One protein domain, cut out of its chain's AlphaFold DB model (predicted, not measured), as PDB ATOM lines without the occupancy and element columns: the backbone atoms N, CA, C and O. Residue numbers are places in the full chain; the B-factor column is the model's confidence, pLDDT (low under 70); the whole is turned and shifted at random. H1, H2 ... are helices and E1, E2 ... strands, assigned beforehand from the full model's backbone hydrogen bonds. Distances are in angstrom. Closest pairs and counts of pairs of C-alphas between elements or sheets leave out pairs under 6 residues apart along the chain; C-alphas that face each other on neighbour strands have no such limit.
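AT A GLANCE: This is residues 103 to 290 of the 310 residues of a protein of Eutrema salsugineum (UniProt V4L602). The domain has little regular structure: a small meander sheet, E1 E2 E3 E4, each strand antiparallel to the one before, among long loops, with H1 grazing one end and meeting H2 at a corner. The 188 printed residues, 66 in named elements, run three named helices, then four named strands, a mixed class. The whole is only just compact, close to loose: radius of gyration of the C-alphas 19.0 A, spans 58 by 44 by 40 A.

IN THESE COORDINATES: H1, residues 123 to 144, runs 31.2 A from C-alpha (645.245, 375.078, 455.979); H2 is 147 to 161, H3 175 to 180, E1 216 to 219, E2 231 to 238, E3 248 to 255, E4 263 to 265, ending at (643.506, 369.495, 467.249).

HOW THE PARTS SIT: H1 and H2 are close but not clearly touching, closest C-alphas 143 and 149, 5.9 A; H3 is apart from both. In hairpin E2 and E3, N 234 and O 252, 2.8 A, are within hydrogen-bond range, as is every helix O i to N i+4 pair.

THE WHOLE: The printed part has no cut, a long H3 to E1 link and 47 residues with pLDDT under 70.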
ATOM      1  N   ILE A 103     630.085 392.108 472.023       49.41
ATOM      2  CA  ILE A 103     630.817 391.112 471.241       49.41
ATOM      3  C   ILE A 103     630.714 389.739 471.917       49.41
ATOM      4  O   ILE A 103     631.383 389.479 472.919       49.41
ATOM      5  N   ILE A 104     629.887 388.856 471.346       53.41
ATOM      6  CA  ILE A 104     629.682 387.468 471.810       53.41
ATOM      7  C   ILE A 104     630.840 386.552 471.362       53.41
ATOM      8  O   ILE A 104     631.191 385.604 472.064       53.41
ATOM      9  N   SER A 105     631.506 386.865 470.244       62.56
ATOM     10  CA  SER A 105     632.730 386.191 469.787       62.56
ATOM     11  C   SER A 105     633.723 387.177 469.205       62.56
ATOM     12  O   SER A 105     633.356 388.120 468.516       62.56
ATOM     13  N   ARG A 106     635.008 386.912 469.451       68.00
ATOM     14  CA  ARG A 106     636.129 387.661 468.880       68.00
ATOM     15  C   ARG A 106     636.728 386.960 467.662       68.00
ATOM     16  O   ARG A 106     637.866 387.246 467.298       68.00
ATOM     17  N   LEU A 107     636.012 386.003 467.072       71.06
ATOM     18  CA  LEU A 107     636.439 385.385 465.827       71.06
ATOM     19  C   LEU A 107     636.506 386.452 464.734       71.06
ATOM     20  O   LEU A 107     635.610 387.267 464.569       71.06
ATOM     21  N   LYS A 108     637.594 386.445 463.978       69.56
ATOM     22  CA  LYS A 108     637.772 387.274 462.793       69.56
ATOM     23  C   LYS A 108     638.182 386.380 461.638       69.56
ATOM     24  O   LYS A 108     639.147 385.624 461.767       69.56
ATOM     25  N   PHE A 109     637.446 386.497 460.538       69.44
ATOM     26  CA  PHE A 109     637.775 385.883 459.260       69.44
ATOM     27  C   PHE A 109     638.426 386.944 458.367       69.44
ATOM     28  O   PHE A 109     637.740 387.662 457.650       69.44
ATOM     29  N   ASP A 110     639.741 387.124 458.479       66.12
ATOM     30  CA  ASP A 110     640.521 388.031 457.630       66.12
ATOM     31  C   ASP A 110     641.108 387.272 456.425       66.12
ATOM     32  O   ASP A 110     641.791 386.271 456.627       66.12
ATOM     33  N   PRO A 111     640.916 387.742 455.175       63.88
ATOM     34  CA  PRO A 111     641.411 387.065 453.970       63.88
ATOM     35  C   PRO A 111     642.907 386.720 454.008       63.88
ATOM     36  O   PRO A 111     643.321 385.739 453.404       63.88
ATOM     37  N   GLU A 112     643.702 387.497 454.749       64.56
ATOM     38  CA  GLU A 112     645.133 387.260 454.973       64.56
ATOM     39  C   GLU A 112     645.425 386.028 455.850       64.56
ATOM     40  O   GLU A 112     646.410 385.329 455.623       64.56
ATOM     41  N   THR A 113     644.584 385.734 456.850       62.19
ATOM     42  CA  THR A 113     644.729 384.539 457.703       62.19
ATOM     43  C   THR A 113     644.290 383.286 456.957       62.19
ATOM     44  O   THR A 113     644.854 382.220 457.173       62.19
ATOM     45  N   PHE A 114     643.329 383.405 456.038       61.69
ATOM     46  CA  PHE A 114     642.825 382.304 455.209       61.69
ATOM     47  C   PHE A 114     643.505 382.238 453.836       61.69
ATOM     48  O   PHE A 114     642.952 381.623 452.927       61.69
ATOM     49  N   ASP A 115     644.670 382.876 453.668       61.47
ATOM     50  CA  ASP A 115     645.393 382.879 452.399       61.47
ATOM     51  C   ASP A 115     645.852 381.449 452.042       61.47
ATOM     52  O   ASP A 115     646.778 380.926 452.675       61.47
ATOM     53  N   PRO A 116     645.253 380.813 451.013       53.78
ATOM     54  CA  PRO A 116     645.580 379.445 450.621       53.78
ATOM     55  C   PRO A 116     646.985 379.328 450.008       53.78
ATOM     56  O   PRO A 116     647.464 378.223 449.763       53.78
ATOM     57  N   SER A 117     647.656 380.454 449.724       55.38
ATOM     58  CA  SER A 117     649.026 380.469 449.205       55.38
ATOM     59  C   SER A 117     650.080 380.193 450.281       55.38
ATOM     60  O   SER A 117     651.213 379.814 449.955       55.38
ATOM     61  N   ARG A 118     649.718 380.321 451.567       61.09
ATOM     62  CA  ARG A 118     650.562 379.870 452.673       61.09
ATOM     63  C   ARG A 118     650.596 378.347 452.660       61.09
ATOM     64  O   ARG A 118     649.633 377.695 453.034       61.09
ATOM     65  N   LYS A 119     651.735 377.783 452.249       54.19
ATOM     66  CA  LYS A 119     652.068 376.360 452.420       54.19
ATOM     67  C   LYS A 119     652.305 376.045 453.898       54.19
ATOM     68  O   LYS A 119     653.428 375.729 454.282       54.19
ATOM     69  N   ASP A 120     651.282 376.215 454.717       59.12
ATOM     70  CA  ASP A 120     651.333 375.869 456.125       59.12
ATOM     71  C   ASP A 120     650.267 374.816 456.414       59.12
ATOM     72  O   ASP A 120     649.168 374.814 455.872       59.12
ATOM     73  N   GLU A 121     650.637 373.887 457.266       59.12
ATOM     74  CA  GLU A 121     649.885 372.709 457.708       59.12
ATOM     75  C   GLU A 121     648.527 373.063 458.342       59.12
ATOM     76  O   GLU A 121     647.587 372.280 458.355       59.12
ATOM     77  N   SER A 122     648.401 374.318 458.773       62.59
ATOM     78  CA  SER A 122     647.206 374.966 459.305       62.59
ATOM     79  C   SER A 122     646.049 375.167 458.317       62.59
ATOM     80  O   SER A 122     644.986 375.652 458.717       62.59
ATOM     81  N   LEU A 123     646.250 374.869 457.028       71.19
ATOM     82  CA  LEU A 123     645.245 375.078 455.979       71.19
ATOM     83  C   LEU A 123     643.933 374.332 456.261       71.19
ATOM     84  O   LEU A 123     642.868 374.898 456.030       71.19
ATOM     85  N   GLU A 124     643.991 373.124 456.824       78.44
ATOM     86  CA  GLU A 124     642.805 372.279 457.031       78.44
ATOM     87  C   GLU A 124     641.833 372.855 458.080       78.44
ATOM     88  O   GLU A 124     640.620 372.901 457.852       78.44
ATOM     89  N   LEU A 125     642.333 373.392 459.206       82.38
ATOM     90  CA  LEU A 125     641.473 374.080 460.186       82.38
ATOM     91  C   LEU A 125     640.888 375.374 459.631       82.38
ATOM     92  O   LEU A 125     639.757 375.729 459.959       82.38
ATOM     93  N   HIS A 126     641.648 376.095 458.810       80.88
ATOM     94  CA  HIS A 126     641.173 377.329 458.195       80.88
ATOM     95  C   HIS A 126     640.098 377.039 457.147       80.88
ATOM     96  O   HIS A 126     639.082 377.732 457.106       80.88
ATOM     97  N   GLU A 127     640.271 375.989 456.347       81.12
ATOM     98  CA  GLU A 127     639.256 375.497 455.418       81.12
ATOM     99  C   GLU A 127     637.992 375.059 456.165       81.12
ATOM    100  O   GLU A 127     636.903 375.543 455.858       81.12
ATOM    101  N   SER A 128     638.140 374.259 457.224       83.94
ATOM    102  CA  SER A 128     637.028 373.847 458.090       83.94
ATOM    103  C   SER A 128     636.294 375.047 458.692       83.94
ATOM    104  O   SER A 128     635.064 375.117 458.674       83.94
ATOM    105  N   ALA A 129     637.036 376.044 459.181       83.81
ATOM    106  CA  ALA A 129     636.459 377.261 459.738       83.81
ATOM    107  C   ALA A 129     635.754 378.111 458.668       83.81
ATOM    108  O   ALA A 129     634.705 378.695 458.950       83.81
ATOM    109  N   LYS A 130     636.273 378.155 457.433       82.50
ATOM    110  CA  LYS A 130     635.623 378.824 456.299       82.50
ATOM    111  C   LYS A 130     634.305 378.141 455.931       82.50
ATOM    112  O   LYS A 130     633.297 378.830 455.784       82.50
ATOM    113  N   VAL A 131     634.290 376.809 455.846       86.06
ATOM    114  CA  VAL A 131     633.065 376.029 455.603       86.06
ATOM    115  C   VAL A 131     632.043 376.287 456.712       86.06
ATOM    116  O   VAL A 131     630.894 376.619 456.421       86.06
ATOM    117  N   ALA A 132     632.461 376.230 457.981       85.62
ATOM    118  CA  ALA A 132     631.590 376.521 459.119       85.62
ATOM    119  C   ALA A 132     631.011 377.947 459.065       85.62
ATOM    120  O   ALA A 132     629.833 378.147 459.358       85.62
ATOM    121  N   TRP A 133     631.805 378.936 458.642       84.19
ATOM    122  CA  TRP A 133     631.353 380.317 458.468       84.19
ATOM    123  C   TRP A 133     630.330 380.475 457.335       84.19
ATOM    124  O   TRP A 133     629.355 381.212 457.481       84.19
ATOM    125  N   GLU A 134     630.516 379.788 456.208       85.44
ATOM    126  CA  GLU A 134     629.562 379.804 455.092       85.44
ATOM    127  C   GLU A 134     628.241 379.113 455.452       85.44
ATOM    128  O   GLU A 134     627.169 379.641 455.147       85.44
ATOM    129  N   VAL A 135     628.302 377.966 456.139       88.88
ATOM    130  CA  VAL A 135     627.116 377.250 456.642       88.88
ATOM    131  C   VAL A 135     626.386 378.087 457.693       88.88
ATOM    132  O   VAL A 135     625.173 378.275 457.597       88.88
ATOM    133  N   GLY A 136     627.122 378.641 458.660       86.81
ATOM    134  CA  GLY A 136     626.568 379.483 459.716       86.81
ATOM    135  C   GLY A 136     625.905 380.751 459.181       86.81
ATOM    136  O   GLY A 136     624.833 381.114 459.659       86.81
ATOM    137  N   ARG A 137     626.480 381.390 458.149       84.94
ATOM    138  CA  ARG A 137     625.874 382.570 457.508       84.94
ATOM    139  C   ARG A 137     624.530 382.244 456.869       84.94
ATOM    140  O   ARG A 137     623.575 382.970 457.105       84.94
ATOM    141  N   LYS A 138     624.436 381.145 456.114       88.81
ATOM    142  CA  LYS A 138     623.164 380.717 455.503       88.81
ATOM    143  C   LYS A 138     622.095 380.465 456.564       88.81
ATOM    144  O   LYS A 138     620.974 380.940 456.438       88.81
ATOM    145  N   LEU A 139     622.464 379.771 457.642       88.06
ATOM    146  CA  LEU A 139     621.549 379.513 458.752       88.06
ATOM    147  C   LEU A 139     621.107 380.810 459.451       88.06
ATOM    148  O   LEU A 139     619.957 380.923 459.874       88.06
ATOM    149  N   TRP A 140     621.998 381.798 459.551       85.19
ATOM    150  CA  TRP A 140     621.660 383.117 460.071       85.19
ATOM    151  C   TRP A 140     620.687 383.879 459.162       85.19
ATOM    152  O   TRP A 140     619.678 384.385 459.648       85.19
ATOM    153  N   GLU A 141     620.931 383.905 457.851       86.81
ATOM    154  CA  GLU A 141     620.024 384.511 456.864       86.81
ATOM    155  C   GLU A 141     618.621 383.877 456.929       86.81
ATOM    156  O   GLU A 141     617.601 384.574 456.888       86.81
ATOM    157  N   ASP A 142     618.546 382.554 457.109       86.81
ATOM    158  CA  ASP A 142     617.280 381.839 457.288       86.81
ATOM    159  C   ASP A 142     616.560 382.231 458.591       86.81
ATOM    160  O   ASP A 142     615.328 382.376 458.597       86.81
ATOM    161  N   LEU A 143     617.302 382.457 459.681       84.19
ATOM    162  CA  LEU A 143     616.758 382.962 460.945       84.19
ATOM    163  C   LEU A 143     616.248 384.402 460.819       84.19
ATOM    164  O   LEU A 143     615.129 384.675 461.258       84.19
ATOM    165  N   GLU A 144     617.005 385.295 460.177       82.81
ATOM    166  CA  GLU A 144     616.597 386.685 459.917       82.81
ATOM    167  C   GLU A 144     615.370 386.769 459.011       82.81
ATOM    168  O   GLU A 144     614.485 387.599 459.228       82.81
ATOM    169  N   SER A 145     615.255 385.863 458.035       84.25
ATOM    170  CA  SER A 145     614.066 385.763 457.180       84.25
ATOM    171  C   SER A 145     612.794 385.366 457.949       84.25
ATOM    172  O   SER A 145     611.687 385.407 457.404       84.25
ATOM    173  N   GLY A 146     612.936 384.947 459.213       78.00
ATOM    174  CA  GLY A 146     611.847 384.557 460.102       78.00
ATOM    175  C   GLY A 146     611.210 383.209 459.761       78.00
ATOM    176  O   GLY A 146     610.276 382.805 460.451       78.00
ATOM    177  N   LYS A 147     611.684 382.497 458.730       75.19
ATOM    178  CA  LYS A 147     611.199 381.151 458.376       75.19
ATOM    179  C   LYS A 147     611.474 380.166 459.508       75.19
ATOM    180  O   LYS A 147     610.548 379.546 460.015       75.19
ATOM    181  N   THR A 148     612.726 380.106 459.954       73.06
ATOM    182  CA  THR A 148     613.164 379.192 461.016       73.06
ATOM    183  C   THR A 148     612.576 379.577 462.371       73.06
ATOM    184  O   THR A 148     612.146 378.712 463.124       73.06
ATOM    185  N   LEU A 149     612.474 380.879 462.672       73.31
ATOM    186  CA  LEU A 149     611.880 381.353 463.927       73.31
ATOM    187  C   LEU A 149     610.398 380.960 464.049       73.31
ATOM    188  O   LEU A 149     609.948 380.605 465.136       73.31
ATOM    189  N   LYS A 150     609.642 380.988 462.942       71.06
ATOM    190  CA  LYS A 150     608.249 380.520 462.917       71.06
ATOM    191  C   LYS A 150     608.156 379.033 463.234       71.06
ATOM    192  O   LYS A 150     607.396 378.677 464.123       71.06
ATOM    193  N   THR A 151     608.980 378.198 462.602       74.56
ATOM    194  CA  THR A 151     609.021 376.753 462.885       74.56
ATOM    195  C   THR A 151     609.404 376.460 464.339       74.56
ATOM    196  O   THR A 151     608.734 375.669 464.993       74.56
ATOM    197  N   LEU A 152     610.413 377.148 464.889       74.19
ATOM    198  CA  LEU A 152     610.825 376.973 466.291       74.19
ATOM    199  C   LEU A 152     609.725 377.398 467.275       74.19
ATOM    200  O   LEU A 152     609.531 376.759 468.307       74.19
ATOM    201  N   ASN A 153     608.994 378.473 466.966       72.31
ATOM    202  CA  ASN A 153     607.868 378.923 467.782       72.31
ATOM    203  C   ASN A 153     606.668 377.974 467.672       72.31
ATOM    204  O   ASN A 153     606.030 377.702 468.684       72.31
ATOM    205  N   GLU A 154     606.388 377.428 466.488       72.38
ATOM    206  CA  GLU A 154     605.364 376.397 466.289       72.38
ATOM    207  C   GLU A 154     605.698 375.123 467.081       72.38
ATOM    208  O   GLU A 154     604.842 374.604 467.797       72.38
ATOM    209  N   GLU A 155     606.950 374.655 467.044       71.06
ATOM    210  CA  GLU A 155     607.419 373.517 467.847       71.06
ATOM    211  C   GLU A 155     607.340 373.797 469.352       71.06
ATOM    212  O   GLU A 155     606.914 372.934 470.129       71.06
ATOM    213  N   LYS A 156     607.686 375.018 469.775       69.88
ATOM    214  CA  LYS A 156     607.547 375.455 471.167       69.88
ATOM    215  C   LYS A 156     606.082 375.457 471.606       69.88
ATOM    216  O   LYS A 156     605.768 374.882 472.644       69.88
ATOM    217  N   GLU A 157     605.173 376.001 470.797       67.94
ATOM    218  CA  GLU A 157     603.735 376.017 471.086       67.94
ATOM    219  C   GLU A 157     603.107 374.617 471.109       67.94
ATOM    220  O   GLU A 157     602.230 374.354 471.932       67.94
ATOM    221  N   ILE A 158     603.534 373.707 470.229       64.62
ATOM    222  CA  ILE A 158     603.089 372.303 470.245       64.62
ATOM    223  C   ILE A 158     603.525 371.635 471.554       64.62
ATOM    224  O   ILE A 158     602.737 370.933 472.185       64.62
ATOM    225  N   THR A 159     604.755 371.903 471.995       59.66
ATOM    226  CA  THR A 159     605.317 371.323 473.222       59.66
ATOM    227  C   THR A 159     604.699 371.924 474.492       59.66
ATOM    228  O   THR A 159     604.574 371.231 475.500       59.66
ATOM    229  N   GLU A 160     604.282 373.194 474.455       61.28
ATOM    230  CA  GLU A 160     603.634 373.896 475.575       61.28
ATOM    231  C   GLU A 160     602.129 373.587 475.704       61.28
ATOM    232  O   GLU A 160     601.585 373.652 476.810       61.28
ATOM    233  N   LYS A 161     601.444 373.206 474.612       55.69
ATOM    234  CA  LYS A 161     600.017 372.811 474.625       55.69
ATOM    235  C   LYS A 161     599.757 371.475 475.331       55.69
ATOM    236  O   LYS A 161     598.674 371.289 475.887       55.69
ATOM    237  N   ASP A 162     600.751 370.592 475.396       55.50
ATOM    238  CA  ASP A 162     600.758 369.432 476.294       55.50
ATOM    239  C   ASP A 162     601.149 369.894 477.710       55.50
ATOM    240  O   ASP A 162     602.280 369.700 478.154       55.50
ATOM    241  N   GLY A 163     600.216 370.549 478.411       52.72
ATOM    242  CA  GLY A 163     600.395 371.265 479.688       52.72
ATOM    243  C   GLY A 163     600.855 370.446 480.911       52.72
ATOM    244  O   GLY A 163     600.268 370.550 481.984       52.72
ATOM    245  N   SER A 164     601.903 369.629 480.782       54.75
ATOM    246  CA  SER A 164     602.456 368.772 481.836       54.75
ATOM    247  C   SER A 164     603.984 368.631 481.833       54.75
ATOM    248  O   SER A 164     604.538 368.070 482.782       54.75
ATOM    249  N   ARG A 165     604.711 369.129 480.824       55.28
ATOM    250  CA  ARG A 165     606.176 368.987 480.795       55.28
ATOM    251  C   ARG A 165     606.869 370.132 481.536       55.28
ATOM    252  O   ARG A 165     607.026 371.226 481.019       55.28
ATOM    253  N   SER A 166     607.377 369.828 482.732       66.62
ATOM    254  CA  SER A 166     608.311 370.688 483.486       66.62
ATOM    255  C   SER A 166     609.648 370.931 482.759       66.62
ATOM    256  O   SER A 166     610.444 371.752 483.212       66.62
ATOM    257  N   CYS A 167     609.916 370.196 481.675       72.31
ATOM    258  CA  CYS A 167     611.176 370.194 480.942       72.31
ATOM    259  C   CYS A 167     610.914 370.576 479.477       72.31
ATOM    260  O   CYS A 167     610.282 369.779 478.772       72.31
ATOM    261  N   PRO A 168     611.359 371.759 479.014       75.62
ATOM    262  CA  PRO A 168     611.183 372.163 477.623       75.62
ATOM    263  C   PRO A 168     612.003 371.258 476.693       75.62
ATOM    264  O   PRO A 168     613.144 370.920 476.997       75.62
ATOM    265  N   VAL A 169     611.420 370.867 475.555       76.69
ATOM    266  CA  VAL A 169     612.109 370.057 474.526       76.69
ATOM    267  C   VAL A 169     613.106 370.904 473.725       76.69
ATOM    268  O   VAL A 169     614.103 370.384 473.236       76.69
ATOM    269  N   LEU A 170     612.864 372.214 473.644       79.94
ATOM    270  CA  LEU A 170     613.687 373.188 472.940       79.94
ATOM    271  C   LEU A 170     613.905 374.411 473.837       79.94
ATOM    272  O   LEU A 170     612.950 374.967 474.382       79.94
ATOM    273  N   VAL A 171     615.157 374.852 473.957       81.94
ATOM    274  CA  VAL A 171     615.528 376.111 474.614       81.94
ATOM    275  C   VAL A 171     616.262 376.965 473.592       81.94
ATOM    276  O   VAL A 171     617.305 376.566 473.081       81.94
ATOM    277  N   SER A 172     615.711 378.137 473.289       83.00
ATOM    278  CA  SER A 172     616.314 379.121 472.391       83.00
ATOM    279  C   SER A 172     616.405 380.472 473.090       83.00
ATOM    280  O   SER A 172     615.555 380.824 473.912       83.00
ATOM    281  N   LEU A 173     617.473 381.209 472.800       84.69
ATOM    282  CA  LEU A 173     617.780 382.466 473.466       84.69
ATOM    283  C   LEU A 173     618.497 383.399 472.485       84.69
ATOM    284  O   LEU A 173     619.356 382.946 471.726       84.69
ATOM    285  N   SER A 174     618.131 384.682 472.469       84.62
ATOM    286  CA  SER A 174     618.783 385.667 471.599       84.62
ATOM    287  C   SER A 174     620.152 386.081 472.152       84.62
ATOM    288  O   SER A 174     620.432 385.926 473.341       84.62
ATOM    289  N   GLY A 175     621.010 386.666 471.313       82.44
ATOM    290  CA  GLY A 175     622.314 387.165 471.762       82.44
ATOM    291  C   GLY A 175     622.214 388.227 472.867       82.44
ATOM    292  O   GLY A 175     622.987 388.200 473.824       82.44
ATOM    293  N   SER A 176     621.225 389.124 472.793       82.00
ATOM    294  CA  SER A 176     620.977 390.138 473.826       82.00
ATOM    295  C   SER A 176     620.527 389.527 475.150       82.00
ATOM    296  O   SER A 176     620.984 389.953 476.212       82.00
ATOM    297  N   ASP A 177     619.677 388.503 475.094       86.12
ATOM    298  CA  ASP A 177     619.238 387.787 476.291       86.12
ATOM    299  C   ASP A 177     620.410 387.022 476.917       86.12
ATOM    300  O   ASP A 177     620.530 386.951 478.139       86.12
ATOM    301  N   LEU A 178     621.320 386.491 476.091       86.56
ATOM    302  CA  LEU A 178     622.494 385.755 476.565       86.56
ATOM    303  C   LEU A 178     623.424 386.684 477.338       86.56
ATOM    304  O   LEU A 178     623.880 386.346 478.433       86.56
ATOM    305  N   LEU A 179     623.648 387.883 476.801       86.38
ATOM    306  CA  LEU A 179     624.413 388.936 477.459       86.38
ATOM    307  C   LEU A 179     623.752 389.370 478.777       86.38
ATOM    308  O   LEU A 179     624.445 389.518 479.788       86.38
ATOM    309  N   ALA A 180     622.421 389.510 478.800       87.81
ATOM    310  CA  ALA A 180     621.669 389.817 480.018       87.81
ATOM    311  C   ALA A 180     621.825 388.719 481.088       87.81
ATOM    312  O   ALA A 180     621.963 389.019 482.276       87.81
ATOM    313  N   CYS A 181     621.917 387.457 480.663       85.75
ATOM    314  CA  CYS A 181     622.196 386.295 481.507       85.75
ATOM    315  C   CYS A 181     623.696 386.072 481.784       85.75
ATOM    316  O   CYS A 181     624.108 384.968 482.138       85.75
ATOM    317  N   ARG A 182     624.541 387.105 481.640       86.31
ATOM    318  CA  ARG A 182     626.001 387.037 481.872       86.31
ATOM    319  C   ARG A 182     626.702 385.939 481.055       86.31
ATOM    320  O   ARG A 182     627.706 385.389 481.503       86.31
ATOM    321  N   ASN A 183     626.206 385.651 479.854       85.69
ATOM    322  CA  ASN A 183     626.686 384.595 478.957       85.69
ATOM    323  C   ASN A 183     626.514 383.163 479.488       85.69
ATOM    324  O   ASN A 183     627.257 382.269 479.091       85.69
ATOM    325  N   VAL A 184     625.546 382.937 480.379       87.38
ATOM    326  CA  VAL A 184     625.242 381.613 480.935       87.38
ATOM    327  C   VAL A 184     623.780 381.268 480.673       87.38
ATOM    328  O   VAL A 184     622.890 382.073 480.931       87.38
ATOM    329  N   ILE A 185     623.532 380.054 480.182       88.50
ATOM    330  CA  ILE A 185     622.186 379.497 479.999       88.50
ATOM    331  C   ILE A 185     622.055 378.268 480.894       88.50
ATOM    332  O   ILE A 185     622.896 377.371 480.851       88.50
ATOM    333  N   GLU A 186     620.996 378.220 481.700       86.50
ATOM    334  CA  GLU A 186     620.670 377.050 482.514       86.50
ATOM    335  C   GLU A 186     619.841 376.042 481.705       86.50
ATOM    336  O   GLU A 186     618.801 376.377 481.138       86.50
ATOM    337  N   LEU A 187     620.286 374.784 481.685       88.06
ATOM    338  CA  LEU A 187     619.569 373.665 481.074       88.06
ATOM    339  C   LEU A 187     618.806 372.898 482.161       88.06
ATOM    340  O   LEU A 187     619.334 371.961 482.759       88.06
ATOM    341  N   SER A 188     617.561 373.300 482.426       81.19
ATOM    342  CA  SER A 188     616.769 372.843 483.584       81.19
ATOM    343  C   SER A 188     616.555 371.325 483.665       81.19
ATOM    344  O   SER A 188     616.446 370.770 484.757       81.19
ATOM    345  N   CYS A 189     616.517 370.636 482.524       84.56
ATOM    346  CA  CYS A 189     616.336 369.186 482.437       84.56
ATOM    347  C   CYS A 189     617.619 368.408 482.124       84.56
ATOM    348  O   CYS A 189     617.574 367.186 481.979       84.56
ATOM    349  N   GLY A 190     618.753 369.104 482.018       87.00
ATOM    350  CA  GLY A 190     619.993 368.533 481.511       87.00
ATOM    351  C   GLY A 190     619.901 368.115 480.040       87.00
ATOM    352  O   GLY A 190     618.954 368.449 479.327       87.00
ATOM    353  N   LEU A 191     620.922 367.385 479.597       88.62
ATOM    354  CA  LEU A 191     621.044 366.848 478.244       88.62
ATOM    355  C   LEU A 191     620.873 365.329 478.280       88.62
ATOM    356  O   LEU A 191     621.360 364.666 479.198       88.62
ATOM    357  N   THR A 192     620.214 364.774 477.267       88.62
ATOM    358  CA  THR A 192     620.077 363.327 477.063       88.62
ATOM    359  C   THR A 192     620.820 362.891 475.804       88.62
ATOM    360  O   THR A 192     621.269 363.719 475.012       88.62
ATOM    361  N   LEU A 193     620.948 361.580 475.586       87.56
ATOM    362  CA  LEU A 193     621.496 361.070 474.329       87.56
ATOM    363  C   LEU A 193     620.660 361.585 473.144       87.56
ATOM    364  O   LEU A 193     619.434 361.492 473.171       87.56
ATOM    365  N   GLY A 194     621.329 362.137 472.132       86.12
ATOM    366  CA  GLY A 194     620.686 362.752 470.966       86.12
ATOM    367  C   GLY A 194     620.307 364.229 471.136       86.12
ATOM    368  O   GLY A 194     619.817 364.834 470.185       86.12
ATOM    369  N   SER A 195     620.541 364.839 472.305       87.75
ATOM    370  CA  SER A 195     620.434 366.295 472.453       87.75
ATOM    371  C   SER A 195     621.521 367.004 471.639       87.75
ATOM    372  O   SER A 195     622.670 366.567 471.625       87.75
ATOM    373  N   HIS A 196     621.169 368.125 471.010       88.50
ATOM    374  CA  HIS A 196     622.095 368.979 470.269       88.50
ATOM    375  C   HIS A 196     622.106 370.389 470.866       88.50
ATOM    376  O   HIS A 196     621.081 370.891 471.325       88.50
ATOM    377  N   ILE A 197     623.280 371.021 470.865       89.56
ATOM    378  CA  ILE A 197     623.445 372.427 471.234       89.56
ATOM    379  C   ILE A 197     623.940 373.153 469.996       89.56
ATOM    380  O   ILE A 197     625.036 372.877 469.509       89.56
ATOM    381  N   THR A 198     623.146 374.103 469.518       88.00
ATOM    382  CA  THR A 198     623.509 374.946 468.381       88.00
ATOM    383  C   THR A 198     623.829 376.339 468.890       88.00
ATOM    384  O   THR A 198     622.970 377.011 469.457       88.00
ATOM    385  N   VAL A 199     625.069 376.779 468.679       86.62
ATOM    386  CA  VAL A 199     625.503 378.139 468.998       86.62
ATOM    387  C   VAL A 199     625.846 378.835 467.694       86.62
ATOM    388  O   VAL A 199     626.773 378.435 466.994       86.62
ATOM    389  N   LEU A 200     625.090 379.877 467.371       83.44
ATOM    390  CA  LEU A 200     625.386 380.748 466.243       83.44
ATOM    391  C   LEU A 200     626.045 381.995 466.778       83.44
ATOM    392  O   LEU A 200     625.498 382.665 467.652       83.44
ATOM    393  N   ILE A 201     627.230 382.284 466.255       76.81
ATOM    394  CA  ILE A 201     627.926 383.504 466.610       76.81
ATOM    395  C   ILE A 201     628.260 384.257 465.345       76.81
ATOM    396  O   ILE A 201     628.934 383.742 464.453       76.81
ATOM    397  N   LEU A 202     627.767 385.485 465.298       69.69
ATOM    398  CA  LEU A 202     628.139 386.432 464.279       69.69
ATOM    399  C   LEU A 202     629.296 387.285 464.753       69.69
ATOM    400  O   LEU A 202     629.404 387.640 465.928       69.69
ATOM    401  N   ASN A 203     630.130 387.634 463.788       63.97
ATOM    402  CA  ASN A 203     631.141 388.647 463.976       63.97
ATOM    403  C   ASN A 203     630.515 389.976 463.569       63.97
ATOM    404  O   ASN A 203     630.058 390.109 462.434       63.97
ATOM    405  N   GLU A 204     630.517 390.948 464.472       53.97
ATOM    406  CA  GLU A 204     630.408 392.338 464.051       53.97
ATOM    407  C   GLU A 204     631.781 392.755 463.519       53.97
ATOM    408  O   GLU A 204     632.815 392.513 464.151       53.97
ATOM    409  N   GLU A 205     631.797 393.295 462.302       49.34
ATOM    410  CA  GLU A 205     632.988 393.862 461.685       49.34
ATOM    411  C   GLU A 205     633.410 395.108 462.464       49.34
ATOM    412  O   GLU A 205     633.082 396.211 462.056       49.34
ATOM    413  N   ASP A 206     634.135 394.961 463.577       48.41
ATOM    414  CA  ASP A 206     635.004 396.042 464.035       48.41
ATOM    415  C   ASP A 206     636.106 395.642 465.026       48.41
ATOM    416  O   ASP A 206     636.000 394.730 465.845       48.41
ATOM    417  N   GLU A 207     637.195 396.398 464.898       48.81
ATOM    418  CA  GLU A 207     638.496 396.331 465.565       48.81
ATOM    419  C   GLU A 207     639.431 395.149 465.235       48.81
ATOM    420  O   GLU A 207     639.086 393.975 465.086       48.81
ATOM    421  N   ALA A 208     640.716 395.489 465.102       48.53
ATOM    422  CA  ALA A 208     641.822 394.565 464.896       48.53
ATOM    423  C   ALA A 208     642.088 393.746 466.170       48.53
ATOM    424  O   ALA A 208     643.082 393.946 466.872       48.53
ATOM    425  N   VAL A 209     641.198 392.804 466.482       53.50
ATOM    426  CA  VAL A 209     641.407 391.887 467.598       53.50
ATOM    427  C   VAL A 209     642.552 390.938 467.242       53.50
ATOM    428  O   VAL A 209     642.507 390.176 466.271       53.50
ATOM    429  N   LYS A 210     643.621 391.009 468.041       52.50
ATOM    430  CA  LYS A 210     644.839 390.202 467.864       52.50
ATOM    431  C   LYS A 210     644.608 388.703 468.092       52.50
ATOM    432  O   LYS A 210     645.430 387.905 467.667       52.50
ATOM    433  N   VAL A 211     643.498 388.319 468.728       57.38
ATOM    434  CA  VAL A 211     643.182 386.930 469.090       57.38
ATOM    435  C   VAL A 211     641.798 386.556 468.552       57.38
ATOM    436  O   VAL A 211     640.785 386.955 469.120       57.38
ATOM    437  N   SER A 212     641.770 385.782 467.463       74.56
ATOM    438  CA  SER A 212     640.544 385.208 466.893       74.56
ATOM    439  C   SER A 212     640.176 383.945 467.674       74.56
ATOM    440  O   SER A 212     640.723 382.875 467.400       74.56
ATOM    441  N   ARG A 213     639.333 384.080 468.709       81.25
ATOM    442  CA  ARG A 213     638.914 382.961 469.574       81.25
ATOM    443  C   ARG A 213     637.497 383.122 470.116       81.25
ATOM    444  O   ARG A 213     637.039 384.243 470.343       81.25
ATOM    445  N   PHE A 214     636.877 381.994 470.443       85.56
ATOM    446  CA  PHE A 214     635.721 381.929 471.337       85.56
ATOM    447  C   PHE A 214     635.861 380.739 472.284       85.56
ATOM    448  O   PHE A 214     636.755 379.908 472.132       85.56
ATOM    449  N   MET A 215     635.002 380.689 473.295       88.38
ATOM    450  CA  MET A 215     634.992 379.624 474.284       88.38
ATOM    451  C   MET A 215     633.551 379.239 474.581       88.38
ATOM    452  O   MET A 215     632.719 380.111 474.824       88.38
ATOM    453  N   LEU A 216     633.285 377.940 474.583       92.19
ATOM    454  CA  LEU A 216     632.020 377.357 474.997       92.19
ATOM    455  C   LEU A 216     632.297 376.380 476.136       92.19
ATOM    456  O   LEU A 216     633.168 375.520 476.018       92.19
ATOM    457  N   GLU A 217     631.553 376.506 477.232       94.38
ATOM    458  CA  GLU A 217     631.661 375.587 478.361       94.38
ATOM    459  C   GLU A 217     630.316 374.934 478.666       94.38
ATOM    460  O   GLU A 217     629.318 375.622 478.873       94.38
ATOM    461  N   LEU A 218     630.311 373.604 478.765       94.94
ATOM    462  CA  LEU A 218     629.229 372.873 479.410       94.94
ATOM    463  C   LEU A 218     629.607 372.670 480.873       94.94
ATOM    464  O   LEU A 218     630.520 371.904 481.190       94.94
ATOM    465  N   GLN A 219     628.914 373.368 481.766       93.12
ATOM    466  CA  GLN A 219     629.157 373.284 483.201       93.12
ATOM    467  C   GLN A 219     628.160 372.330 483.860       93.12
ATOM    468  O   GLN A 219     626.970 372.323 483.546       93.12
ATOM    469  N   GLY A 220     628.656 371.508 484.780       91.00
ATOM    470  CA  GLY A 220     627.810 370.735 485.676       91.00
ATOM    471  C   GLY A 220     627.261 371.604 486.805       91.00
ATOM    472  O   GLY A 220     627.708 372.726 487.038       91.00
ATOM    473  N   LEU A 221     626.300 371.062 487.549       87.62
ATOM    474  CA  LEU A 221     625.749 371.758 488.708       87.62
ATOM    475  C   LEU A 221     626.819 371.945 489.789       87.62
ATOM    476  O   LEU A 221     627.626 371.050 490.061       87.62
ATOM    477  N   LYS A 222     626.791 373.106 490.444       86.38
ATOM    478  CA  LYS A 222     627.643 373.383 491.599       86.38
ATOM    479  C   LYS A 222     627.251 372.457 492.753       86.38
ATOM    480  O   LYS A 222     626.186 372.609 493.342       86.38
ATOM    481  N   ALA A 223     628.116 371.493 493.060       80.88
ATOM    482  CA  ALA A 223     627.863 370.484 494.088       80.88
ATOM    483  C   ALA A 223     628.380 370.884 495.481       80.88
ATOM    484  O   ALA A 223     627.855 370.409 496.486       80.88
ATOM    485  N   VAL A 224     629.411 371.735 495.544       84.44
ATOM    486  CA  VAL A 224     630.112 372.109 496.780       84.44
ATOM    487  C   VAL A 224     630.169 373.632 496.900       84.44
ATOM    488  O   VAL A 224     630.459 374.343 495.936       84.44
ATOM    489  N   GLU A 225     629.872 374.147 498.090       83.25
ATOM    490  CA  GLU A 225     629.990 375.570 498.400       83.25
ATOM    491  C   GLU A 225     631.470 375.984 498.442       83.25
ATOM    492  O   GLU A 225     632.306 375.273 498.990       83.25
ATOM    493  N   GLY A 226     631.810 377.114 497.819       83.12
ATOM    494  CA  GLY A 226     633.196 377.586 497.696       83.12
ATOM    495  C   GLY A 226     634.023 376.991 496.543       83.12
ATOM    496  O   GLY A 226     635.055 377.566 496.216       83.12
ATOM    497  N   GLU A 227     633.574 375.920 495.879       87.38
ATOM    498  CA  GLU A 227     634.199 375.417 494.641       87.38
ATOM    499  C   GLU A 227     633.472 375.961 493.389       87.38
ATOM    500  O   GLU A 227     632.269 376.259 493.414       87.38
ATOM    501  N   ASP A 228     634.203 376.092 492.279       88.00
ATOM    502  CA  ASP A 228     633.618 376.342 490.956       88.00
ATOM    503  C   ASP A 228     632.833 375.109 490.466       88.00
ATOM    504  O   ASP A 228     633.220 373.975 490.775       88.00
ATOM    505  N   PRO A 229     631.767 375.286 489.661       91.88
ATOM    506  CA  PRO A 229     631.114 374.160 489.002       91.88
ATOM    507  C   PRO A 229     632.104 373.395 488.102       91.88
ATOM    508  O   PRO A 229     632.997 374.001 487.494       91.88
ATOM    509  N   PRO A 230     631.975 372.060 487.991       93.38
ATOM    510  CA  PRO A 230     632.825 371.280 487.101       93.38
ATOM    511  C   PRO A 230     632.556 371.658 485.640       93.38
ATOM    512  O   PRO A 230     631.408 371.836 485.240       93.38
ATOM    513  N   ARG A 231     633.608 371.744 484.825       94.44
ATOM    514  CA  ARG A 231     633.512 372.000 483.380       94.44
ATOM    515  C   ARG A 231     633.546 370.647 482.688       94.44
ATOM    516  O   ARG A 231     634.614 370.048 482.600       94.44
ATOM    517  N   ILE A 232     632.376 370.151 482.289       94.31
ATOM    518  CA  ILE A 232     632.192 368.856 481.614       94.31
ATOM    519  C   ILE A 232     632.816 368.907 480.220       94.31
ATOM    520  O   ILE A 232     633.466 367.959 479.800       94.31
ATOM    521  N   LEU A 233     632.644 370.033 479.529       94.75
ATOM    522  CA  LEU A 233     633.301 370.330 478.264       94.75
ATOM    523  C   LEU A 233     633.799 371.769 478.318       94.75
ATOM    524  O   LEU A 233     633.018 372.675 478.589       94.75
ATOM    525  N   HIS A 234     635.080 371.974 478.049       94.31
ATOM    526  CA  HIS A 234     635.670 373.266 477.727       94.31
ATOM    527  C   HIS A 234     636.123 373.205 476.274       94.31
ATOM    528  O   HIS A 234     637.070 372.489 475.971       94.31
ATOM    529  N   PHE A 235     635.441 373.924 475.389       93.31
ATOM    530  CA  PHE A 235     635.728 373.978 473.959       93.31
ATOM    531  C   PHE A 235     636.267 375.363 473.602       93.31
ATOM    532  O   PHE A 235     635.605 376.372 473.854       93.31
ATOM    533  N   ASN A 236     637.477 375.428 473.049       91.69
ATOM    534  CA  ASN A 236     638.215 376.682 472.882       91.69
ATOM    535  C   ASN A 236     638.965 376.737 471.540       91.69
ATOM    536  O   ASN A 236     640.176 376.491 471.494       91.69
ATOM    537  N   PRO A 237     638.265 377.047 470.434       89.06
ATOM    538  CA  PRO A 237     638.890 377.279 469.136       89.06
ATOM    539  C   PRO A 237     639.660 378.598 469.092       89.06
ATOM    540  O   PRO A 237     639.165 379.650 469.511       89.06
ATOM    541  N   ARG A 238     640.864 378.553 468.522       86.75
ATOM    542  CA  ARG A 238     641.774 379.694 468.367       86.75
ATOM    543  C   ARG A 238     642.280 379.718 466.930       86.75
ATOM    544  O   ARG A 238     643.251 379.045 466.611       86.75
ATOM    545  N   LEU A 239     641.644 380.501 466.059       82.31
ATOM    546  CA  LEU A 239     641.985 380.533 464.628       82.31
ATOM    547  C   LEU A 239     643.293 381.276 464.336       82.31
ATOM    548  O   LEU A 239     643.966 380.980 463.365       82.31
ATOM    549  N   LYS A 240     643.691 382.222 465.195       79.06
ATOM    550  CA  LYS A 240     645.026 382.856 465.123       79.06
ATOM    551  C   LYS A 240     646.096 382.089 465.904       79.06
ATOM    552  O   LYS A 240     647.228 382.550 466.008       79.06
ATOM    553  N   GLY A 241     645.715 380.950 466.476       79.69
ATOM    554  CA  GLY A 241     646.574 380.164 467.337       79.69
ATOM    555  C   GLY A 241     646.819 380.746 468.716       79.69
ATOM    556  O   GLY A 241     646.184 381.709 469.156       79.69
ATOM    557  N   ASP A 242     647.737 380.093 469.417       77.56
ATOM    558  CA  ASP A 242     648.331 380.550 470.668       77.56
ATOM    559  C   ASP A 242     649.699 381.210 470.400       77.56
ATOM    560  O   ASP A 242     649.846 381.983 469.455       77.56
ATOM    561  N   TRP A 243     650.717 380.931 471.217       72.31
ATOM    562  CA  TRP A 243     652.086 381.403 470.989       72.31
ATOM    563  C   TRP A 243     652.729 380.820 469.724       72.31
ATOM    564  O   TRP A 243     653.715 381.376 469.244       72.31
ATOM    565  N   SER A 244     652.184 379.724 469.183       71.19
ATOM    566  CA  SER A 244     652.644 379.113 467.930       71.19
ATOM    567  C   SER A 244     652.263 379.922 466.687       71.19
ATOM    568  O   SER A 244     652.891 379.764 465.644       71.19
ATOM    569  N   GLY A 245     651.226 380.765 466.775       76.56
ATOM    570  CA  GLY A 245     650.624 381.427 465.616       76.56
ATOM    571  C   GLY A 245     649.889 380.484 464.652       76.56
ATOM    572  O   GLY A 245     649.416 380.950 463.617       76.56
ATOM    573  N   LYS A 246     649.779 379.186 464.979       79.81
ATOM    574  CA  LYS A 246     649.037 378.178 464.210       79.81
ATOM    575  C   LYS A 246     647.647 377.950 464.818       79.81
ATOM    576  O   LYS A 246     647.553 377.859 466.044       79.81
ATOM    577  N   PRO A 247     646.575 377.843 464.011       84.62
ATOM    578  CA  PRO A 247     645.237 377.557 464.502       84.62
ATOM    579  C   PRO A 247     645.211 376.274 465.326       84.62
ATOM    580  O   PRO A 247     645.891 375.299 465.018       84.62
ATOM    581  N   VAL A 248     644.393 376.271 466.369       87.06
ATOM    582  CA  VAL A 248     644.224 375.098 467.221       87.06
ATOM    583  C   VAL A 248     642.827 375.081 467.818       87.06
ATOM    584  O   VAL A 248     642.291 376.118 468.225       87.06
ATOM    585  N   ILE A 249     642.235 373.896 467.897       89.31
ATOM    586  CA  ILE A 249     641.034 373.635 468.684       89.31
ATOM    587  C   ILE A 249     641.460 372.875 469.932       89.31
ATOM    588  O   ILE A 249     642.027 371.791 469.847       89.31
ATOM    589  N   GLU A 250     641.193 373.451 471.099       90.25
ATOM    590  CA  GLU A 250     641.490 372.831 472.389       90.25
ATOM    591  C   GLU A 250     640.190 372.390 473.068       90.25
ATOM    592  O   GLU A 250     639.236 373.168 473.167       90.25
ATOM    593  N   GLN A 251     640.167 371.145 473.540       92.06
ATOM    594  CA  GLN A 251     639.101 370.568 474.349       92.06
ATOM    595  C   GLN A 251     639.657 370.104 475.693       92.06
ATOM    596  O   GLN A 251     640.754 369.546 475.767       92.06
ATOM    597  N   ASN A 252     638.926 370.338 476.781       93.44
ATOM    598  CA  ASN A 252     639.338 369.857 478.098       93.44
ATOM    599  C   ASN A 252     638.145 369.662 479.048       93.44
ATOM    600  O   ASN A 252     637.031 370.106 478.779       93.44
ATOM    601  N   THR A 253     638.390 369.017 480.184       93.88
ATOM    602  CA  THR A 253     637.474 368.878 481.322       93.88
ATOM    603  C   THR A 253     638.152 369.435 482.578       93.88
ATOM    604  O   THR A 253     639.357 369.273 482.777       93.88
ATOM    605  N   CYS A 254     637.389 370.090 483.455       92.62
ATOM    606  CA  CYS A 254     637.875 370.556 484.758       92.62
ATOM    607  C   CYS A 254     636.997 369.998 485.874       92.62
ATOM    608  O   CYS A 254     635.800 370.288 485.934       92.62
ATOM    609  N   TYR A 255     637.594 369.244 486.794       90.19
ATOM    610  CA  TYR A 255     636.901 368.678 487.946       90.19
ATOM    611  C   TYR A 255     637.617 369.063 489.238       90.19
ATOM    612  O   TYR A 255     638.828 368.895 489.354       90.19
ATOM    613  N   ARG A 256     636.871 369.598 490.215       87.94
ATOM    614  CA  ARG A 256     637.408 370.084 491.503       87.94
ATOM    615  C   ARG A 256     638.619 371.003 491.335       87.94
ATOM    616  O   ARG A 256     639.642 370.820 491.988       87.94
ATOM    617  N   MET A 257     638.518 371.952 490.405       86.81
ATOM    618  CA  MET A 257     639.584 372.903 490.050       86.81
ATOM    619  C   MET A 257     640.865 372.271 489.473       86.81
ATOM    620  O   MET A 257     641.889 372.941 489.378       86.81
ATOM    621  N   HIS A 258     640.815 371.005 489.050       91.06
ATOM    622  CA  HIS A 258     641.912 370.326 488.365       91.06
ATOM    623  C   HIS A 258     641.527 370.072 486.907       91.06
ATOM    624  O   HIS A 258     640.509 369.438 486.619       91.06
ATOM    625  N   TRP A 259     642.341 370.582 485.986       92.06
ATOM    626  CA  TRP A 259     642.212 370.307 484.558       92.06
ATOM    627  C   TRP A 259     642.726 368.904 484.232       92.06
ATOM    628  O   TRP A 259     643.753 368.481 484.769       92.06
ATOM    629  N   SER A 260     642.024 368.192 483.351       91.50
ATOM    630  CA  SER A 260     642.548 366.971 482.737       91.50
ATOM    631  C   SER A 260     643.602 367.290 481.671       91.50
ATOM    632  O   SER A 260     643.929 368.454 481.409       91.50
ATOM    633  N   LEU A 261     644.150 366.239 481.057       88.31
ATOM    634  CA  LEU A 261     644.994 366.373 479.877       88.31
ATOM    635  C   LEU A 261     644.188 367.048 478.761       88.31
ATOM    636  O   LEU A 261     643.108 366.582 478.401       88.31
ATOM    637  N   ALA A 262     644.703 368.172 478.262       88.31
ATOM    638  CA  ALA A 262     644.062 368.910 477.186       88.31
ATOM    639  C   ALA A 262     644.189 368.134 475.874       88.31
ATOM    640  O   ALA A 262     645.276 367.688 475.511       88.31
ATOM    641  N   GLN A 263     643.083 368.029 475.152       86.75
ATOM    642  CA  GLN A 263     643.028 367.446 473.820       86.75
ATOM    643  C   GLN A 263     643.126 368.586 472.810       86.75
ATOM    644  O   GLN A 263     642.373 369.558 472.890       86.75
ATOM    645  N   ARG A 264     644.098 368.516 471.902       86.19
ATOM    646  CA  ARG A 264     644.391 369.587 470.943       86.19
ATOM    647  C   ARG A 264     644.310 369.035 469.531       86.19
ATOM    648  O   ARG A 264     644.900 368.004 469.250       86.19
ATOM    649  N   CYS A 265     643.600 369.750 468.675       86.69
ATOM    650  CA  CYS A 265     643.506 369.495 467.249       86.69
ATOM    651  C   CYS A 265     644.165 370.660 466.510       86.69
ATOM    652  O   CYS A 265     643.720 371.803 466.636       86.69
ATOM    653  N   GLU A 266     645.225 370.368 465.761       83.00
ATOM    654  CA  GLU A 266     645.964 371.344 464.945       83.00
ATOM    655  C   GLU A 266     645.502 371.359 463.480       83.00
ATOM    656  O   GLU A 266     645.935 372.204 462.702       83.00
ATOM    657  N   GLY A 267     644.578 370.463 463.123       80.44
ATOM    658  CA  GLY A 267     643.993 370.381 461.788       80.44
ATOM    659  C   GLY A 267     644.410 369.195 460.961       80.44
ATOM    660  O   GLY A 267     643.957 369.103 459.842       80.44
ATOM    661  N   TRP A 268     645.215 368.292 461.494       78.12
ATOM    662  CA  TRP A 268     645.534 367.037 460.834       78.12
ATOM    663  C   TRP A 268     644.271 366.210 460.627       78.12
ATOM    664  O   TRP A 268     643.550 366.000 461.597       78.12
ATOM    665  N   ARG A 269     643.969 365.738 459.417       78.19
ATOM    666  CA  ARG A 269     642.876 364.773 459.225       78.19
ATOM    667  C   ARG A 269     643.282 363.367 459.656       78.19
ATOM    668  O   ARG A 269     644.390 362.935 459.362       78.19
ATOM    669  N   SER A 270     642.358 362.633 460.269       78.69
ATOM    670  CA  SER A 270     642.492 361.192 460.471       78.69
ATOM    671  C   SER A 270     642.644 360.453 459.143       78.69
ATOM    672  O   SER A 270     642.198 360.927 458.092       78.69
ATOM    673  N   SER A 271     643.225 359.256 459.194       80.50
ATOM    674  CA  SER A 271     643.299 358.393 458.016       80.50
ATOM    675  C   SER A 271     641.900 358.031 457.496       80.50
ATOM    676  O   SER A 271     640.930 357.971 458.253       80.50
ATOM    677  N   ASP A 272     641.788 357.777 456.190       80.19
ATOM    678  CA  ASP A 272     640.504 357.518 455.516       80.19
ATOM    679  C   ASP A 272     639.856 356.186 455.942       80.19
ATOM    680  O   ASP A 272     638.679 355.948 455.671       80.19
ATOM    681  N   ASP A 273     640.627 355.300 456.575       82.44
ATOM    682  CA  ASP A 273     640.171 354.036 457.156       82.44
ATOM    683  C   ASP A 273     639.719 354.155 458.621       82.44
ATOM    684  O   ASP A 273     639.176 353.189 459.164       82.44
ATOM    685  N   GLU A 274     639.900 355.316 459.260       83.00
ATOM    686  CA  GLU A 274     639.416 355.571 460.620       83.00
ATOM    687  C   GLU A 274     637.915 355.906 460.666       83.00
ATOM    688  O   GLU A 274     637.269 356.234 459.667       83.00
ATOM    689  N   GLU A 275     637.327 355.784 461.860       82.12
ATOM    690  CA  GLU A 275     635.915 356.091 462.090       82.12
ATOM    691  C   GLU A 275     635.626 357.580 461.834       82.12
ATOM    692  O   GLU A 275     636.429 358.458 462.144       82.12
ATOM    693  N   THR A 276     634.442 357.868 461.293       84.50
ATOM    694  CA  THR A 276     633.956 359.239 461.093       84.50
ATOM    695  C   THR A 276     632.893 359.576 462.131       84.50
ATOM    696  O   THR A 276     632.124 358.712 462.553       84.50
ATOM    697  N   VAL A 277     632.814 360.847 462.524       79.94
ATOM    698  CA  VAL A 277     631.741 361.363 463.385       79.94
ATOM    699  C   VAL A 277     630.802 362.180 462.515       79.94
ATOM    700  O   VAL A 277     631.229 363.143 461.887       79.94
ATOM    701  N   ASP A 278     629.536 361.771 462.426       81.75
ATOM    702  CA  ASP A 278     628.527 362.414 461.569       81.75
ATOM    703  C   ASP A 278     628.974 362.560 460.096       81.75
ATOM    704  O   ASP A 278     628.666 363.536 459.410       81.75
ATOM    705  N   GLY A 279     629.735 361.576 459.601       82.88
ATOM    706  CA  GLY A 279     630.296 361.573 458.247       82.88
ATOM    707  C   GLY A 279     631.472 362.534 458.036       82.88
ATOM    708  O   GLY A 279     631.910 362.697 456.899       82.88
ATOM    709  N   GLN A 280     631.982 363.164 459.099       80.81
ATOM    710  CA  GLN A 280     633.187 363.994 459.083       80.81
ATOM    711  C   GLN A 280     634.394 363.200 459.588       80.81
ATOM    712  O   GLN A 280     634.288 362.431 460.550       80.81
ATOM    713  N   VAL A 281     635.546 363.401 458.948       80.38
ATOM    714  CA  VAL A 281     636.821 362.846 459.421       80.38
ATOM    715  C   VAL A 281     637.166 363.419 460.790       80.38
ATOM    716  O   VAL A 281     636.839 364.567 461.108       80.38
ATOM    717  N   MET A 282     637.810 362.610 461.620       81.44
ATOM    718  CA  MET A 282     638.309 363.078 462.904       81.44
ATOM    719  C   MET A 282     639.568 363.922 462.679       81.44
ATOM    720  O   MET A 282     640.238 363.819 461.656       81.44
ATOM    721  N   CYS A 283     639.901 364.773 463.642       80.31
ATOM    722  CA  CYS A 283     641.206 365.425 463.653       80.31
ATOM    723  C   CYS A 283     642.244 364.444 464.232       80.31
ATOM    724  O   CYS A 283     642.022 363.947 465.339       80.31
ATOM    725  N   GLU A 284     643.317 364.132 463.500       68.88
ATOM    726  CA  GLU A 284     644.348 363.156 463.858       68.88
ATOM    727  C   GLU A 284     645.113 363.555 465.122       68.88
ATOM    728  O   GLU A 284     645.370 364.726 465.410       68.88
ATOM    729  N   ILE A 285     645.492 362.507 465.851       55.44
ATOM    730  CA  ILE A 285     646.306 362.496 467.061       55.44
ATOM    731  C   ILE A 285     645.729 363.394 468.165       55.44
ATOM    732  O   ILE A 285     646.340 364.346 468.648       55.44
ATOM    733  N   TRP A 286     644.577 362.981 468.697       55.72
ATOM    734  CA  TRP A 286     644.240 363.232 470.100       55.72
ATOM    735  C   TRP A 286     645.254 362.443 470.931       55.72
ATOM    736  O   TRP A 286     644.966 361.313 471.308       55.72
ATOM    737  N   ILE A 287     646.468 362.986 471.080       44.50
ATOM    738  CA  ILE A 287     647.700 362.330 471.550       44.50
ATOM    739  C   ILE A 287     647.428 361.094 472.413       44.50
ATOM    740  O   ILE A 287     647.330 361.146 473.637       44.50
ATOM    741  N   ARG A 288     647.363 359.951 471.730       42.66
ATOM    742  CA  ARG A 288     647.725 358.652 472.273       42.66
ATOM    743  C   ARG A 288     649.208 358.507 471.959       42.66
ATOM    744  O   ARG A 288     649.596 357.727 471.103       42.66
ATOM    745  N   GLU A 289     650.033 359.338 472.594       38.25
ATOM    746  CA  GLU A 289     651.467 359.079 472.591       38.25
ATOM    747  C   GLU A 289     651.684 357.790 473.374       38.25
ATOM    748  O   GLU A 289     651.285 357.664 474.538       38.25
ATOM    749  N   ASP A 290     652.284 356.833 472.678       39.09
ATOM    750  CA  ASP A 290     652.804 355.548 473.121       39.09
ATOM    751  C   ASP A 290     653.672 355.644 474.388       39.09
ATOM    752  O   ASP A 290     654.888 355.459 474.386       39.09
TER     753      ASP A 290